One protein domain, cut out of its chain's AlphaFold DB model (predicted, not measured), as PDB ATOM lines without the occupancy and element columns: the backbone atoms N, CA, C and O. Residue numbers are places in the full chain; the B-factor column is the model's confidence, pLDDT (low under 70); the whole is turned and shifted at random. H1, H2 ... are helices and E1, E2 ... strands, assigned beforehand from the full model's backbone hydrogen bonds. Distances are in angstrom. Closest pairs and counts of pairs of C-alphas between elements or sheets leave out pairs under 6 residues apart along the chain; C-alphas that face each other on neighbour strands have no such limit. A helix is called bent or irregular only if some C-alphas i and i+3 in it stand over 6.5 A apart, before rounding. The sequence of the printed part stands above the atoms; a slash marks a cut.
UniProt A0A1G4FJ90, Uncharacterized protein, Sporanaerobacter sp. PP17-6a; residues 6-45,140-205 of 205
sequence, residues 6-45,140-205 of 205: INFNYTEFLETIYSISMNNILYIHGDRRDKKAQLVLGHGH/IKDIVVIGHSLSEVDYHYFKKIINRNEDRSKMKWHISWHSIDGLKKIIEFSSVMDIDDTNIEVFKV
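AT A GLANCE: This is residues 6 to 45 and 140 to 205 of the 205 residues of an uncharacterized protein of Sporanaerobacter sp. PP17-6a (UniProt A0A1G4FJ90). Two unequal lobes lie along the longest axis. The larger, residues 140 to 205, is a small parallel sheet of E2, E3 and E4 with H3 over one face and H2 off the sheet, close to H3; the smaller, residues 6 to 45, is mostly loop around the short H1 and E1. The printed part has 106 residues, with three named helices and four named strands in the order H1 E1 E2 H2 E3 H3 E4; the sheet's order is E2 E3 E4. Under half of the residues are in named elements, and the class is mixed, helices and strands. The whole is compact, with a radius of gyration of the C-alphas of 14.6 A, and its spans of 42 by 28 by 25 A are only just elongated.

HOW THE PARTS SIT: Residues 6 to 7 pair, parallel, with residues 26 to 27 of E1, residues 25 to 27. H1, residues 13 to 16, is apart from E1, but only just, at 8.0 A. E1 pairs with no named strand. After the cut, E2, residues 142 to 145, is the parallel neighbour of E3, residues 172 to 177, at 16 degrees, with N 143 and O 172 2.8 A apart and N 174 and O 143 2.8 A apart. E3 is the inner strand; its other parallel neighbour is E4, residues 200 to 204, at 27 degrees, with N 201 and O 173 2.8 A apart. H2, residues 152 to 163, is not on the sheet. H3, residues 180 to 193, is on it at a height of 9.5 A, over E3 and E4, and runs along the strands, at 11 degrees to E3 on the local plane, which is fitted to just 6 C-alphas. The closest C-alphas of E3 and H3 are those of Trp 177 and Leu 183, 6.5 A apart. H2 and H3 are close but not clearly touching, their closest C-alphas being those of Lys 159 and Met 193, 6.9 A apart, at a steep tilt of 47 degrees, the same way. E2, H2, E3 and E3, H3, E4 are strand-helix-strand units, two parallel neighbour strands with a helix between, with right-handed crossovers; the sheet and H3 make two layers, a helix on one face of a sheet. Every O i to N i+4 pair is within hydrogen-bond range in H3 and 6 of 8 are in H2, while H1 is too short for such a pair.

IN THESE COORDINATES: H1 begins at C-alpha 13, (189.286, 186.755, 159.017), and is 5.3 A long; E1 is 6.2 A and E2 10.0 A. H2 is 16.7 A and irregular, with C-alphas 153 and 156 7.5 A apart. E3 is 16.3 A, H3 20.2 A, and E4, 13.5 A, ends at C-alpha 204, (200.365, 186.085, 174.286).

THE WHOLE: The C-alphas of Lys 36 and Thr 198, the two farthest apart, are 44.2 A apart. Residues 46 to 139 are not printed, and C-alphas 45 and 140 across the cut are 29.5 A apart. Of the links that are printed whole, E3 to H3 is tight and the others are short. Residues 28 to 45 hold no named element. The mean pLDDT of the printed part is 84.9; residues 10 to 11 and 35 to 45 are under 70.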
ATOM      1  N   ILE A   6     199.934 186.238 154.348       91.06
ATOM      2  CA  ILE A   6     199.703 184.855 153.930       91.06
ATOM      3  C   ILE A   6     198.682 184.277 154.900       91.06
ATOM      4  O   ILE A   6     198.909 184.273 156.108       91.06
ATOM      5  N   ASN A   7     197.547 183.833 154.373       87.00
ATOM      6  CA  ASN A   7     196.488 183.220 155.152       87.00
ATOM      7  C   ASN A   7     196.538 181.700 154.981       87.00
ATOM      8  O   ASN A   7     196.299 181.184 153.888       87.00
ATOM      9  N   PHE A   8     196.848 181.014 156.077       83.06
ATOM     10  CA  PHE A   8     196.809 179.554 156.192       83.06
ATOM     11  C   PHE A   8     195.402 179.047 156.553       83.06
ATOM     12  O   PHE A   8     195.118 177.859 156.437       83.06
ATOM     13  N   ASN A   9     194.490 179.938 156.953       74.75
ATOM     14  CA  ASN A   9     193.089 179.597 157.151       74.75
ATOM     15  C   ASN A   9     192.303 179.755 155.848       74.75
ATOM     16  O   ASN A   9     192.587 180.609 155.009       74.75
ATOM     17  N   TYR A  10     191.223 178.988 155.739       68.62
ATOM     18  CA  TYR A  10     190.290 179.057 154.611       68.62
ATOM     19  C   TYR A  10     189.263 180.192 154.742       68.62
ATOM     20  O   TYR A  10     188.370 180.298 153.907       68.62
ATOM     21  N   THR A  11     189.309 180.978 155.824       64.81
ATOM     22  CA  THR A  11     188.273 181.948 156.217       64.81
ATOM     23  C   THR A  11     188.726 183.400 156.054       64.81
ATOM     24  O   THR A  11     189.914 183.720 156.095       64.81
ATOM     25  N   GLU A  12     187.752 184.301 155.932       70.31
ATOM     26  CA  GLU A  12     187.886 185.716 155.562       70.31
ATOM     27  C   GLU A  12     188.294 186.622 156.742       70.31
ATOM     28  O   GLU A  12     187.976 187.810 156.777       70.31
ATOM     29  N   PHE A  13     188.970 186.074 157.754       71.38
ATOM     30  CA  PHE A  13     189.286 186.755 159.017       71.38
ATOM     31  C   PHE A  13     190.052 188.075 158.810       71.38
ATOM     32  O   PHE A  13     189.711 189.102 159.396       71.38
ATOM     33  N   LEU A  14     191.049 188.067 157.919       75.94
ATOM     34  CA  LEU A  14     191.874 189.240 157.613       75.94
ATOM     35  C   LEU A  14     191.077 190.364 156.934       75.94
ATOM     36  O   LEU A  14     191.281 191.541 157.228       75.94
ATOM     37  N   GLU A  15     190.145 190.011 156.055       79.88
ATOM     38  CA  GLU A  15     189.294 190.983 155.366       79.88
ATOM     39  C   GLU A  15     188.208 191.518 156.305       79.88
ATOM     40  O   GLU A  15     187.993 192.723 156.395       79.88
ATOM     41  N   THR A  16     187.530 190.622 157.024       70.25
ATOM     42  CA  THR A  16     186.321 190.950 157.794       70.25
ATOM     43  C   THR A  16     186.616 191.694 159.089       70.25
ATOM     44  O   THR A  16     185.860 192.593 159.449       70.25
ATOM     45  N   ILE A  17     187.702 191.349 159.785       76.94
ATOM     46  CA  ILE A  17     188.036 191.950 161.084       76.94
ATOM     47  C   ILE A  17     189.100 193.036 160.941       76.94
ATOM     48  O   ILE A  17     188.981 194.088 161.567       76.94
ATOM     49  N   TYR A  18     190.109 192.826 160.093       80.00
ATOM     50  CA  TYR A  18     191.230 193.765 159.946       80.00
ATOM     51  C   TYR A  18     191.103 194.687 158.731       80.00
ATOM     52  O   TYR A  18     191.952 195.557 158.551       80.00
ATOM     53  N   SER A  19     190.052 194.536 157.912       83.06
ATOM     54  CA  SER A  19     189.822 195.354 156.709       83.06
ATOM     55  C   SER A  19     191.007 195.350 155.732       83.06
ATOM     56  O   SER A  19     191.245 196.323 155.013       83.06
ATOM     57  N   ILE A  20     191.772 194.255 155.706       83.06
ATOM     58  CA  ILE A  20     192.905 194.099 154.794       83.06
ATOM     59  C   ILE A  20     192.358 193.828 153.391       83.06
ATOM     60  O   ILE A  20     191.506 192.961 153.201       83.06
ATOM     61  N   SER A  21     192.862 194.560 152.395       84.06
ATOM     62  CA  SER A  21     192.487 194.337 150.996       84.06
ATOM     63  C   SER A  21     192.869 192.928 150.547       84.06
ATOM     64  O   SER A  21     194.017 192.515 150.713       84.06
ATOM     65  N   MET A  22     191.933 192.231 149.898       81.69
ATOM     66  CA  MET A  22     192.138 190.888 149.348       81.69
ATOM     67  C   MET A  22     193.347 190.807 148.400       81.69
ATOM     68  O   MET A  22     194.043 189.799 148.381       81.69
ATOM     69  N   ASN A  23     193.670 191.897 147.694       83.44
ATOM     70  CA  ASN A  23     194.835 191.975 146.804       83.44
ATOM     71  C   ASN A  23     196.182 191.850 147.537       83.44
ATOM     72  O   ASN A  23     197.200 191.576 146.905       83.44
ATOM     73  N   ASN A  24     196.195 192.048 148.858       84.25
ATOM     74  CA  ASN A  24     197.386 191.934 149.697       84.25
ATOM     75  C   ASN A  24     197.446 190.599 150.460       84.25
ATOM     76  O   ASN A  24     198.376 190.404 151.249       84.25
ATOM     77  N   ILE A  25     196.467 189.707 150.256       87.12
ATOM     78  CA  ILE A  25     196.338 188.432 150.966       87.12
ATOM     79  C   ILE A  25     196.552 187.277 149.991       87.12
ATOM     80  O   ILE A  25     195.785 187.077 149.052       87.12
ATOM     81  N   LEU A  26     197.559 186.456 150.268       89.69
ATOM     82  CA  LEU A  26     197.698 185.147 149.655       89.69
ATOM     83  C   LEU A  26     196.942 184.103 150.486       89.69
ATOM     84  O   LEU A  26     197.382 183.737 151.574       89.69
ATOM     85  N   TYR A  27     195.850 183.572 149.941       86.50
ATOM     86  CA  TYR A  27     195.183 182.372 150.451       86.50
ATOM     87  C   TYR A  27     195.943 181.126 149.992       86.50
ATOM     88  O   TYR A  27     195.640 180.540 148.949       86.50
ATOM     89  N   ILE A  28     196.976 180.741 150.742       86.12
ATOM     90  CA  ILE A  28     197.939 179.729 150.285       86.12
ATOM     91  C   ILE A  28     197.292 178.354 150.092       86.12
ATOM     92  O   ILE A  28     197.632 177.623 149.160       86.12
ATOM     93  N   HIS A  29     196.269 178.076 150.895       80.50
ATOM     94  CA  HIS A  29     195.481 176.854 150.860       80.50
ATOM     95  C   HIS A  29     194.146 176.978 150.114       80.50
ATOM     96  O   HIS A  29     193.323 176.066 150.140       80.50
ATOM     97  N   GLY A  30     193.943 178.082 149.395       76.00
ATOM     98  CA  GLY A  30     192.687 178.376 148.717       76.00
ATOM     99  C   GLY A  30     191.673 179.091 149.607       76.00
ATOM    100  O   GLY A  30     191.835 179.227 150.819       76.00
ATOM    101  N   ASP A  31     190.627 179.586 148.956       75.56
ATOM    102  CA  ASP A  31     189.584 180.416 149.546       75.56
ATOM    103  C   ASP A  31     188.250 179.669 149.492       75.56
ATOM    104  O   ASP A  31     187.797 179.274 148.417       75.56
ATOM    105  N   ARG A  32     187.590 179.502 150.644       73.06
ATOM    106  CA  ARG A  32     186.295 178.809 150.750       73.06
ATOM    107  C   ARG A  32     185.185 179.415 149.881       73.06
ATOM    108  O   ARG A  32     184.168 178.756 149.652       73.06
ATOM    109  N   ARG A  33     185.316 180.678 149.463       70.12
ATOM    110  CA  ARG A  33     184.350 181.361 148.591       70.12
ATOM    111  C   ARG A  33     184.409 180.818 147.168       70.12
ATOM    112  O   ARG A  33     183.378 180.789 146.491       70.12
ATOM    113  N   ASP A  34     185.573 180.341 146.735       73.69
ATOM    114  CA  ASP A  34     185.727 179.698 145.440       73.69
ATOM    115  C   ASP A  34     185.315 178.225 145.523       73.69
ATOM    116  O   ASP A  34     186.116 177.320 145.738       73.69
ATOM    117  N   LYS A  35     184.020 177.980 145.307       68.62
ATOM    118  CA  LYS A  35     183.442 176.629 145.306       68.62
ATOM    119  C   LYS A  35     183.926 175.743 144.152       68.62
ATOM    120  O   LYS A  35     183.561 174.570 144.115       68.62
ATOM    121  N   LYS A  36     184.650 176.299 143.174       65.94
ATOM    122  CA  LYS A  36     185.203 175.551 142.037       65.94
ATOM    123  C   LYS A  36     186.678 175.210 142.247       65.94
ATOM    124  O   LYS A  36     187.150 174.248 141.644       65.94
ATOM    125  N   ALA A  37     187.389 175.963 143.084       64.25
ATOM    126  CA  ALA A  37     188.759 175.660 143.466       64.25
ATOM    127  C   ALA A  37     188.809 174.597 144.571       64.25
ATOM    128  O   ALA A  37     188.029 174.607 145.522       64.25
ATOM    129  N   GLN A  38     189.761 173.675 144.453       64.75
ATOM    130  CA  GLN A  38     190.065 172.725 145.520       64.75
ATOM    131  C   GLN A  38     190.844 173.441 146.631       64.75
ATOM    132  O   GLN A  38     191.834 174.128 146.357       64.75
ATOM    133  N   LEU A  39     190.402 173.267 147.879       66.81
ATOM    134  CA  LEU A  39     191.144 173.707 149.058       66.81
ATOM    135  C   LEU A  39     192.303 172.741 149.320       66.81
ATOM    136  O   LEU A  39     192.164 171.528 149.160       66.81
ATOM    137  N   VAL A  40     193.447 173.276 149.733       66.12
ATOM    138  CA  VAL A  40     194.628 172.479 150.074       66.12
ATOM    139  C   VAL A  40     194.644 172.259 151.576       66.12
ATOM    140  O   VAL A  40     194.852 173.195 152.332       66.12
ATOM    141  N   LEU A  41     194.435 171.021 152.009       64.81
ATOM    142  CA  LEU A  41     194.472 170.667 153.423       64.81
ATOM    143  C   LEU A  41     195.905 170.287 153.821       64.81
ATOM    144  O   LEU A  41     196.469 169.339 153.279       64.81
ATOM    145  N   GLY A  42     196.502 171.029 154.754       56.41
ATOM    146  CA  GLY A  42     197.832 170.728 155.288       56.41
ATOM    147  C   GLY A  42     197.767 169.656 156.372       56.41
ATOM    148  O   GLY A  42     197.303 169.938 157.473       56.41
ATOM    149  N   HIS A  43     198.200 168.430 156.070       61.09
ATOM    150  CA  HIS A  43     198.430 167.347 157.038       61.09
ATOM    151  C   HIS A  43     199.769 166.692 156.696       61.09
ATOM    152  O   HIS A  43     199.827 165.747 155.931       61.09
ATOM    153  N   GLY A  44     200.864 167.242 157.196       48.62
ATOM    154  CA  GLY A  44     202.234 166.774 156.959       48.62
ATOM    155  C   GLY A  44     202.718 165.753 157.981       48.62
ATOM    156  O   GLY A  44     203.885 165.766 158.338       48.62
ATOM    157  N   HIS A  45     201.820 164.898 158.458       53.34
ATOM    158  CA  HIS A  45     202.225 163.636 159.066       53.34
ATOM    159  C   HIS A  45     202.206 162.551 157.990       53.34
ATOM    160  O   HIS A  45     201.480 162.681 157.001       53.34
ATOM    161  N   ILE A 140     212.620 191.266 153.754       92.25
ATOM    162  CA  ILE A 140     211.683 191.262 154.876       92.25
ATOM    163  C   ILE A 140     212.449 191.521 156.176       92.25
ATOM    164  O   ILE A 140     213.428 190.843 156.472       92.25
ATOM    165  N   LYS A 141     211.997 192.513 156.947       92.81
ATOM    166  CA  LYS A 141     212.575 192.863 158.256       92.81
ATOM    167  C   LYS A 141     211.806 192.259 159.415       92.81
ATOM    168  O   LYS A 141     212.417 191.816 160.374       92.81
ATOM    169  N   ASP A 142     210.484 192.232 159.310       94.94
ATOM    170  CA  ASP A 142     209.596 191.782 160.371       94.94
ATOM    171  C   ASP A 142     208.649 190.718 159.815       94.94
ATOM    172  O   ASP A 142     207.994 190.922 158.790       94.94
ATOM    173  N   ILE A 143     208.580 189.583 160.503       95.75
ATOM    174  CA  ILE A 143     207.600 188.526 160.281       95.75
ATOM    175  C   ILE A 143     206.738 188.436 161.527       95.75
ATOM    176  O   ILE A 143     207.248 188.290 162.632       95.75
ATOM    177  N   VAL A 144     205.423 188.491 161.342       95.88
ATOM    178  CA  VAL A 144     204.453 188.355 162.429       95.88
ATOM    179  C   VAL A 144     203.613 187.112 162.171       95.88
ATOM    180  O   VAL A 144     202.981 186.996 161.121       95.88
ATOM    181  N   VAL A 145     203.608 186.184 163.124       95.06
ATOM    182  CA  VAL A 145     202.866 184.923 163.055       95.06
ATOM    183  C   VAL A 145     201.781 184.931 164.124       95.06
ATOM    184  O   VAL A 145     202.077 184.973 165.317       95.06
ATOM    185  N   ILE A 146     200.517 184.883 163.696       90.12
ATOM    186  CA  ILE A 146     199.348 184.942 164.584       90.12
ATOM    187  C   ILE A 146     198.475 183.711 164.374       90.12
ATOM    188  O   ILE A 146     198.095 183.413 163.245       90.12
ATOM    189  N   GLY A 147     198.124 183.022 165.464       85.94
ATOM    190  CA  GLY A 147     197.145 181.929 165.440       85.94
ATOM    191  C   GLY A 147     197.557 180.728 164.583       85.94
ATOM    192  O   GLY A 147     196.691 180.027 164.067       85.94
ATOM    193  N   HIS A 148     198.862 180.505 164.411       88.19
ATOM    194  CA  HIS A 148     199.422 179.419 163.609       88.19
ATOM    195  C   HIS A 148     199.980 178.310 164.511       88.19
ATOM    196  O   HIS A 148     200.596 178.594 165.537       88.19
ATOM    197  N   SER A 149     199.798 177.046 164.125       86.44
ATOM    198  CA  SER A 149     200.269 175.882 164.896       86.44
ATOM    199  C   SER A 149     201.791 175.710 164.883       86.44
ATOM    200  O   SER A 149     202.321 175.048 165.773       86.44
ATOM    201  N   LEU A 150     202.455 176.253 163.855       88.50
ATOM    202  CA  LEU A 150     203.873 176.029 163.525       88.50
ATOM    203  C   LEU A 150     204.216 174.537 163.410       88.50
ATOM    204  O   LEU A 150     205.278 174.091 163.837       88.50
ATOM    205  N   SER A 151     203.294 173.753 162.852       82.88
ATOM    206  CA  SER A 151     203.516 172.333 162.592       82.88
ATOM    207  C   SER A 151     204.446 172.102 161.402       82.88
ATOM    208  O   SER A 151     204.485 172.906 160.471       82.88
ATOM    209  N   GLU A 152     205.139 170.960 161.418       81.50
ATOM    210  CA  GLU A 152     206.102 170.548 160.384       81.50
ATOM    211  C   GLU A 152     205.531 170.617 158.963       81.50
ATOM    212  O   GLU A 152     206.217 170.995 158.015       81.50
ATOM    213  N   VAL A 153     204.231 170.356 158.844       75.75
ATOM    214  CA  VAL A 153     203.443 170.414 157.608       75.75
ATOM    215  C   VAL A 153     203.637 171.721 156.822       75.75
ATOM    216  O   VAL A 153     203.594 171.714 155.593       75.75
ATOM    217  N   ASP A 154     203.893 172.829 157.524       85.38
ATOM    218  CA  ASP A 154     204.013 174.170 156.949       85.38
ATOM    219  C   ASP A 154     205.469 174.627 156.788       85.38
ATOM    220  O   ASP A 154     205.740 175.703 156.243       85.38
ATOM    221  N   TYR A 155     206.439 173.828 157.243       89.38
ATOM    222  CA  TYR A 155     207.852 174.211 157.282       89.38
ATOM    223  C   TYR A 155     208.409 174.557 155.907       89.38
ATOM    224  O   TYR A 155     209.255 175.445 155.796       89.38
ATOM    225  N   HIS A 156     207.918 173.926 154.842       88.81
ATOM    226  CA  HIS A 156     208.329 174.257 153.479       88.81
ATOM    227  C   HIS A 156     207.993 175.703 153.093       88.81
ATOM    228  O   HIS A 156     208.811 176.362 152.445       88.81
ATOM    229  N   TYR A 157     206.856 176.244 153.545       91.00
ATOM    230  CA  TYR A 157     206.491 177.639 153.296       91.00
ATOM    231  C   TYR A 157     207.428 178.597 154.035       91.00
ATOM    232  O   TYR A 157     207.980 179.509 153.418       91.00
ATOM    233  N   PHE A 158     207.683 178.353 155.325       93.88
ATOM    234  CA  PHE A 158     208.608 179.170 156.119       93.88
ATOM    235  C   PHE A 158     210.036 179.113 155.570       93.88
ATOM    236  O   PHE A 158     210.646 180.161 155.352       93.88
ATOM    237  N   LYS A 159     210.536 177.919 155.224       93.06
ATOM    238  CA  LYS A 159     211.833 177.746 154.553       93.06
ATOM    239  C   LYS A 159     211.893 178.539 153.254       93.06
ATOM    240  O   LYS A 159     212.912 179.164 152.976       93.06
ATOM    241  N   LYS A 160     210.816 178.568 152.459       93.50
ATOM    242  CA  LYS A 160     210.779 179.354 151.218       93.50
ATOM    243  C   LYS A 160     210.885 180.858 151.478       93.50
ATOM    244  O   LYS A 160     211.611 181.529 150.748       93.50
ATOM    245  N   ILE A 161     210.207 181.367 152.511       93.75
ATOM    246  CA  ILE A 161     210.285 182.777 152.930       93.75
ATOM    247  C   ILE A 161     211.706 183.108 153.400       93.75
ATOM    248  O   ILE A 161     212.308 184.060 152.911       93.75
ATOM    249  N   ILE A 162     212.271 182.293 154.292       93.94
ATOM    250  CA  ILE A 162     213.622 182.486 154.839       93.94
ATOM    251  C   ILE A 162     214.666 182.448 153.719       93.94
ATOM    252  O   ILE A 162     215.476 183.361 153.592       93.94
ATOM    253  N   ASN A 163     214.610 181.442 152.843       92.94
ATOM    254  CA  ASN A 163     215.559 181.279 151.738       92.94
ATOM    255  C   ASN A 163     215.477 182.396 150.693       92.94
ATOM    256  O   ASN A 163     216.396 182.540 149.887       92.94
ATOM    257  N   ARG A 164     214.390 183.176 150.671       93.19
ATOM    258  CA  ARG A 164     214.277 184.336 149.785       93.19
ATOM    259  C   ARG A 164     215.055 185.554 150.295       93.19
ATOM    260  O   ARG A 164     215.317 186.464 149.512       93.19
ATOM    261  N   ASN A 165     215.423 185.571 151.570       92.62
ATOM    262  CA  ASN A 165     216.079 186.692 152.222       92.62
ATOM    263  C   ASN A 165     217.556 186.353 152.455       92.62
ATOM    264  O   ASN A 165     217.881 185.416 153.179       92.62
ATOM    265  N   GLU A 166     218.449 187.109 151.809       87.00
ATOM    266  CA  GLU A 166     219.899 186.855 151.835       87.00
ATOM    267  C   GLU A 166     220.484 186.985 153.246       87.00
ATOM    268  O   GLU A 166     221.302 186.168 153.661       87.00
ATOM    269  N   ASP A 167     220.030 187.988 154.000       89.19
ATOM    270  CA  ASP A 167     220.485 188.258 155.361       89.19
ATOM    271  C   ASP A 167     219.396 187.917 156.381       89.19
ATOM    272  O   ASP A 167     218.587 188.758 156.785       89.19
ATOM    273  N   ARG A 168     219.389 186.650 156.799       88.06
ATOM    274  CA  ARG A 168     218.432 186.108 157.773       88.06
ATOM    275  C   ARG A 168     218.560 186.757 159.149       88.06
ATOM    276  O   ARG A 168     217.574 186.831 159.870       88.06
ATOM    277  N   SER A 169     219.742 187.273 159.494       88.19
ATOM    278  CA  SER A 169     219.996 187.895 160.801       88.19
ATOM    279  C   SER A 169     219.231 189.205 161.003       88.19
ATOM    280  O   SER A 169     219.034 189.643 162.132       88.19
ATOM    281  N   LYS A 170     218.771 189.829 159.911       90.38
ATOM    282  CA  LYS A 170     217.943 191.043 159.944       90.38
ATOM    283  C   LYS A 170     216.453 190.758 160.103       90.38
ATOM    284  O   LYS A 170     215.688 191.709 160.261       90.38
ATOM    285  N   MET A 171     216.043 189.494 160.014       94.81
ATOM    286  CA  MET A 171     214.644 189.098 160.098       94.81
ATOM    287  C   MET A 171     214.244 188.924 161.560       94.81
ATOM    288  O   MET A 171     214.690 187.992 162.222       94.81
ATOM    289  N   LYS A 172     213.368 189.799 162.045       96.62
ATOM    290  CA  LYS A 172     212.747 189.695 163.362       96.62
ATOM    291  C   LYS A 172     211.434 188.938 163.272       96.62
ATOM    292  O   LYS A 172     210.605 189.226 162.409       96.62
ATOM    293  N   TRP A 173     211.238 187.996 164.178       97.69
ATOM    294  CA  TRP A 173     210.061 187.146 164.251       97.69
ATOM    295  C   TRP A 173     209.242 187.500 165.479       97.69
ATOM    296  O   TRP A 173     209.748 187.478 166.592       97.69
ATOM    297  N   HIS A 174     207.962 187.778 165.275       97.38
ATOM    298  CA  HIS A 174     206.994 188.069 166.323       97.38
ATOM    299  C   HIS A 174     205.953 186.960 166.312       97.38
ATOM    300  O   HIS A 174     205.156 186.878 165.376       97.38
ATOM    301  N   ILE A 175     205.963 186.082 167.311       96.94
ATOM    302  CA  ILE A 175     205.162 184.856 167.279       96.94
ATOM    303  C   ILE A 175     204.161 184.829 168.433       96.94
ATOM    304  O   ILE A 175     204.518 184.886 169.611       96.94
ATOM    305  N   SER A 176     202.880 184.711 168.083       94.94
ATOM    306  CA  SER A 176     201.799 184.610 169.056       94.94
ATOM    307  C   SER A 176     201.732 183.213 169.683       94.94
ATOM    308  O   SER A 176     201.852 182.221 168.961       94.94
ATOM    309  N   TRP A 177     201.410 183.108 170.972       91.88
ATOM    310  CA  TRP A 177     201.126 181.829 171.634       91.88
ATOM    311  C   TRP A 177     199.874 181.904 172.517       91.88
ATOM    312  O   TRP A 177     199.577 182.938 173.112       91.88
ATOM    313  N   HIS A 178     199.162 180.778 172.636       87.06
ATOM    314  CA  HIS A 178     197.945 180.655 173.458       87.06
ATOM    315  C   HIS A 178     198.051 179.575 174.555       87.06
ATOM    316  O   HIS A 178     197.184 179.466 175.422       87.06
ATOM    317  N   SER A 179     199.084 178.724 174.520       86.44
ATOM    318  CA  SER A 179     199.292 177.620 175.470       86.44
ATOM    319  C   SER A 179     200.780 177.332 175.690       86.44
ATOM    320  O   SER A 179     201.613 177.701 174.863       86.44
ATOM    321  N   ILE A 180     201.110 176.644 176.790       85.75
ATOM    322  CA  ILE A 180     202.489 176.220 177.095       85.75
ATOM    323  C   ILE A 180     203.032 175.285 176.005       85.75
ATOM    324  O   ILE A 180     204.194 175.398 175.628       85.75
ATOM    325  N   ASP A 181     202.201 174.396 175.457       82.00
ATOM    326  CA  ASP A 181     202.620 173.536 174.345       82.00
ATOM    327  C   ASP A 181     202.902 174.344 173.071       82.00
ATOM    328  O   ASP A 181     203.808 173.997 172.318       82.00
ATOM    329  N   GLY A 182     202.214 175.474 172.873       83.69
ATOM    330  CA  GLY A 182     202.547 176.432 171.818       83.69
ATOM    331  C   GLY A 182     203.970 176.984 171.945       83.69
ATOM    332  O   GLY A 182     204.674 177.061 170.945       83.69
ATOM    333  N   LEU A 183     204.441 177.285 173.162       89.06
ATOM    334  CA  LEU A 183     205.823 177.737 173.378       89.06
ATOM    335  C   LEU A 183     206.850 176.657 173.009       89.06
ATOM    336  O   LEU A 183     207.869 176.977 172.405       89.06
ATOM    337  N   LYS A 184     206.574 175.381 173.312       90.31
ATOM    338  CA  LYS A 184     207.458 174.269 172.910       90.31
ATOM    339  C   LYS A 184     207.588 174.181 171.390       90.31
ATOM    340  O   LYS A 184     208.699 174.045 170.891       90.31
ATOM    341  N   LYS A 185     206.474 174.328 170.664       90.12
ATOM    342  CA  LYS A 185     206.476 174.337 169.194       90.12
ATOM    343  C   LYS A 185     207.252 175.512 168.609       90.12
ATOM    344  O   LYS A 185     207.867 175.358 167.564       90.12
ATOM    345  N   ILE A 186     207.255 176.671 169.273       93.81
ATOM    346  CA  ILE A 186     208.060 177.828 168.844       93.81
ATOM    347  C   ILE A 186     209.557 177.520 168.955       93.81
ATOM    348  O   ILE A 186     210.297 177.833 168.028       93.81
ATOM    349  N   ILE A 187     209.987 176.879 170.046       92.62
ATOM    350  CA  ILE A 187     211.391 176.475 170.252       92.62
ATOM    351  C   ILE A 187     211.811 175.418 169.223       92.62
ATOM    352  O   ILE A 187     212.888 175.493 168.639       92.62
ATOM    353  N   GLU A 188     210.955 174.428 168.974       93.62
ATOM    354  CA  GLU A 188     211.201 173.418 167.940       93.62
ATOM    355  C   GLU A 188     211.301 174.063 166.550       93.62
ATOM    356  O   GLU A 188     212.256 173.823 165.813       93.62
ATOM    357  N   PHE A 189     210.362 174.954 166.226       95.19
ATOM    358  CA  PHE A 189     210.365 175.712 164.983       95.19
ATOM    359  C   PHE A 189     211.636 176.556 164.816       95.19
ATOM    360  O   PHE A 189     212.235 176.510 163.743       95.19
ATOM    361  N   SER A 190     212.072 177.302 165.842       95.06
ATOM    362  CA  SER A 190     213.283 178.134 165.754       95.06
ATOM    363  C   SER A 190     214.524 177.287 165.492       95.06
ATOM    364  O   SER A 190     215.312 177.618 164.606       95.06
ATOM    365  N   SER A 191     214.631 176.144 166.174       94.81
ATOM    366  CA  SER A 191     215.713 175.183 165.975       94.81
ATOM    367  C   SER A 191     215.721 174.597 164.559       94.81
ATOM    368  O   SER A 191     216.763 174.593 163.908       94.81
ATOM    369  N   VAL A 192     214.570 174.148 164.043       94.88
ATOM    370  CA  VAL A 192     214.474 173.559 162.692       94.88
ATOM    371  C   VAL A 192     214.731 174.592 161.590       94.88
ATOM    372  O   VAL A 192     215.243 174.249 160.520       94.88
ATOM    373  N   MET A 193     214.361 175.850 161.827       94.94
ATOM    374  CA  MET A 193     214.528 176.944 160.868       94.94
ATOM    375  C   MET A 193     215.886 177.644 160.952       94.94
ATOM    376  O   MET A 193     216.156 178.493 160.099       94.94
ATOM    377  N   ASP A 194     216.724 177.283 161.929       94.62
ATOM    378  CA  ASP A 194     218.011 177.933 162.204       94.62
ATOM    379  C   ASP A 194     217.845 179.452 162.421       94.62
ATOM    380  O   ASP A 194     218.516 180.285 161.806       94.62
ATOM    381  N   ILE A 195     216.859 179.820 163.250       94.75
ATOM    382  CA  ILE A 195     216.579 181.208 163.634       94.75
ATOM    383  C   ILE A 195     217.205 181.461 165.004       94.75
ATOM    384  O   ILE A 195     216.894 180.765 165.965       94.75
ATOM    385  N   ASP A 196     218.047 182.490 165.096       93.69
ATOM    386  CA  ASP A 196     218.616 182.943 166.365       93.69
ATOM    387  C   ASP A 196     217.506 183.392 167.333       93.69
ATOM    388  O   ASP A 196     216.673 184.235 166.986       93.69
ATOM    389  N   ASP A 197     217.513 182.855 168.554       91.81
ATOM    390  CA  ASP A 197     216.519 183.162 169.588       91.81
ATOM    391  C   ASP A 197     216.458 184.664 169.926       91.81
ATOM    392  O   ASP A 197     215.401 185.171 170.298       91.81
ATOM    393  N   THR A 198     217.551 185.418 169.747       94.00
ATOM    394  CA  THR A 198     217.571 186.881 169.943       94.00
ATOM    395  C   THR A 198     216.747 187.645 168.906       94.00
ATOM    396  O   THR A 198     216.383 188.801 169.136       94.00
ATOM    397  N   ASN A 199     216.421 187.004 167.781       95.75
ATOM    398  CA  ASN A 199     215.564 187.550 166.736       95.75
ATOM    399  C   ASN A 199     214.097 187.131 166.887       95.75
ATOM    400  O   ASN A 199     213.286 187.504 166.037       95.75
ATOM    401  N   ILE A 200     213.741 186.388 167.939       96.88
ATOM    402  CA  ILE A 200     212.370 185.948 168.199       96.88
ATOM    403  C   ILE A 200     211.804 186.681 169.418       96.88
ATOM    404  O   ILE A 200     212.296 186.576 170.538       96.88
ATOM    405  N   GLU A 201     210.695 187.376 169.200       97.31
ATOM    406  CA  GLU A 201     209.839 187.940 170.232       97.31
ATOM    407  C   GLU A 201     208.528 187.148 170.280       97.31
ATOM    408  O   GLU A 201     207.873 186.919 169.260       97.31
ATOM    409  N   VAL A 202     208.125 186.708 171.473       96.38
ATOM    410  CA  VAL A 202     206.867 185.976 171.668       96.38
ATOM    411  C   VAL A 202     205.859 186.826 172.425       96.38
ATOM    412  O   VAL A 202     206.194 187.474 173.415       96.38
ATOM    413  N   PHE A 203     204.596 186.781 172.008       95.19
ATOM    414  CA  PHE A 203     203.516 187.511 172.673       95.19
ATOM    415  C   PHE A 203     202.283 186.633 172.861       95.19
ATOM    416  O   PHE A 203     202.007 185.726 172.081       95.19
ATOM    417  N   LYS A 204     201.543 186.880 173.940       91.19
ATOM    418  CA  LYS A 204     200.365 186.085 174.286       91.19
ATOM    419  C   LYS A 204     199.111 186.672 173.638       91.19
ATOM    420  O   LYS A 204     198.937 187.890 173.667       91.19
ATOM    421  N   VAL A 205     198.248 185.806 173.113       80.31
ATOM    422  CA  VAL A 205     196.923 186.135 172.551       80.31
ATOM    423  C   VAL A 205     195.812 185.346 173.225       80.31
ATOM    424  O   VAL A 205     196.092 184.232 173.727       80.31
TER     425      VAL A 205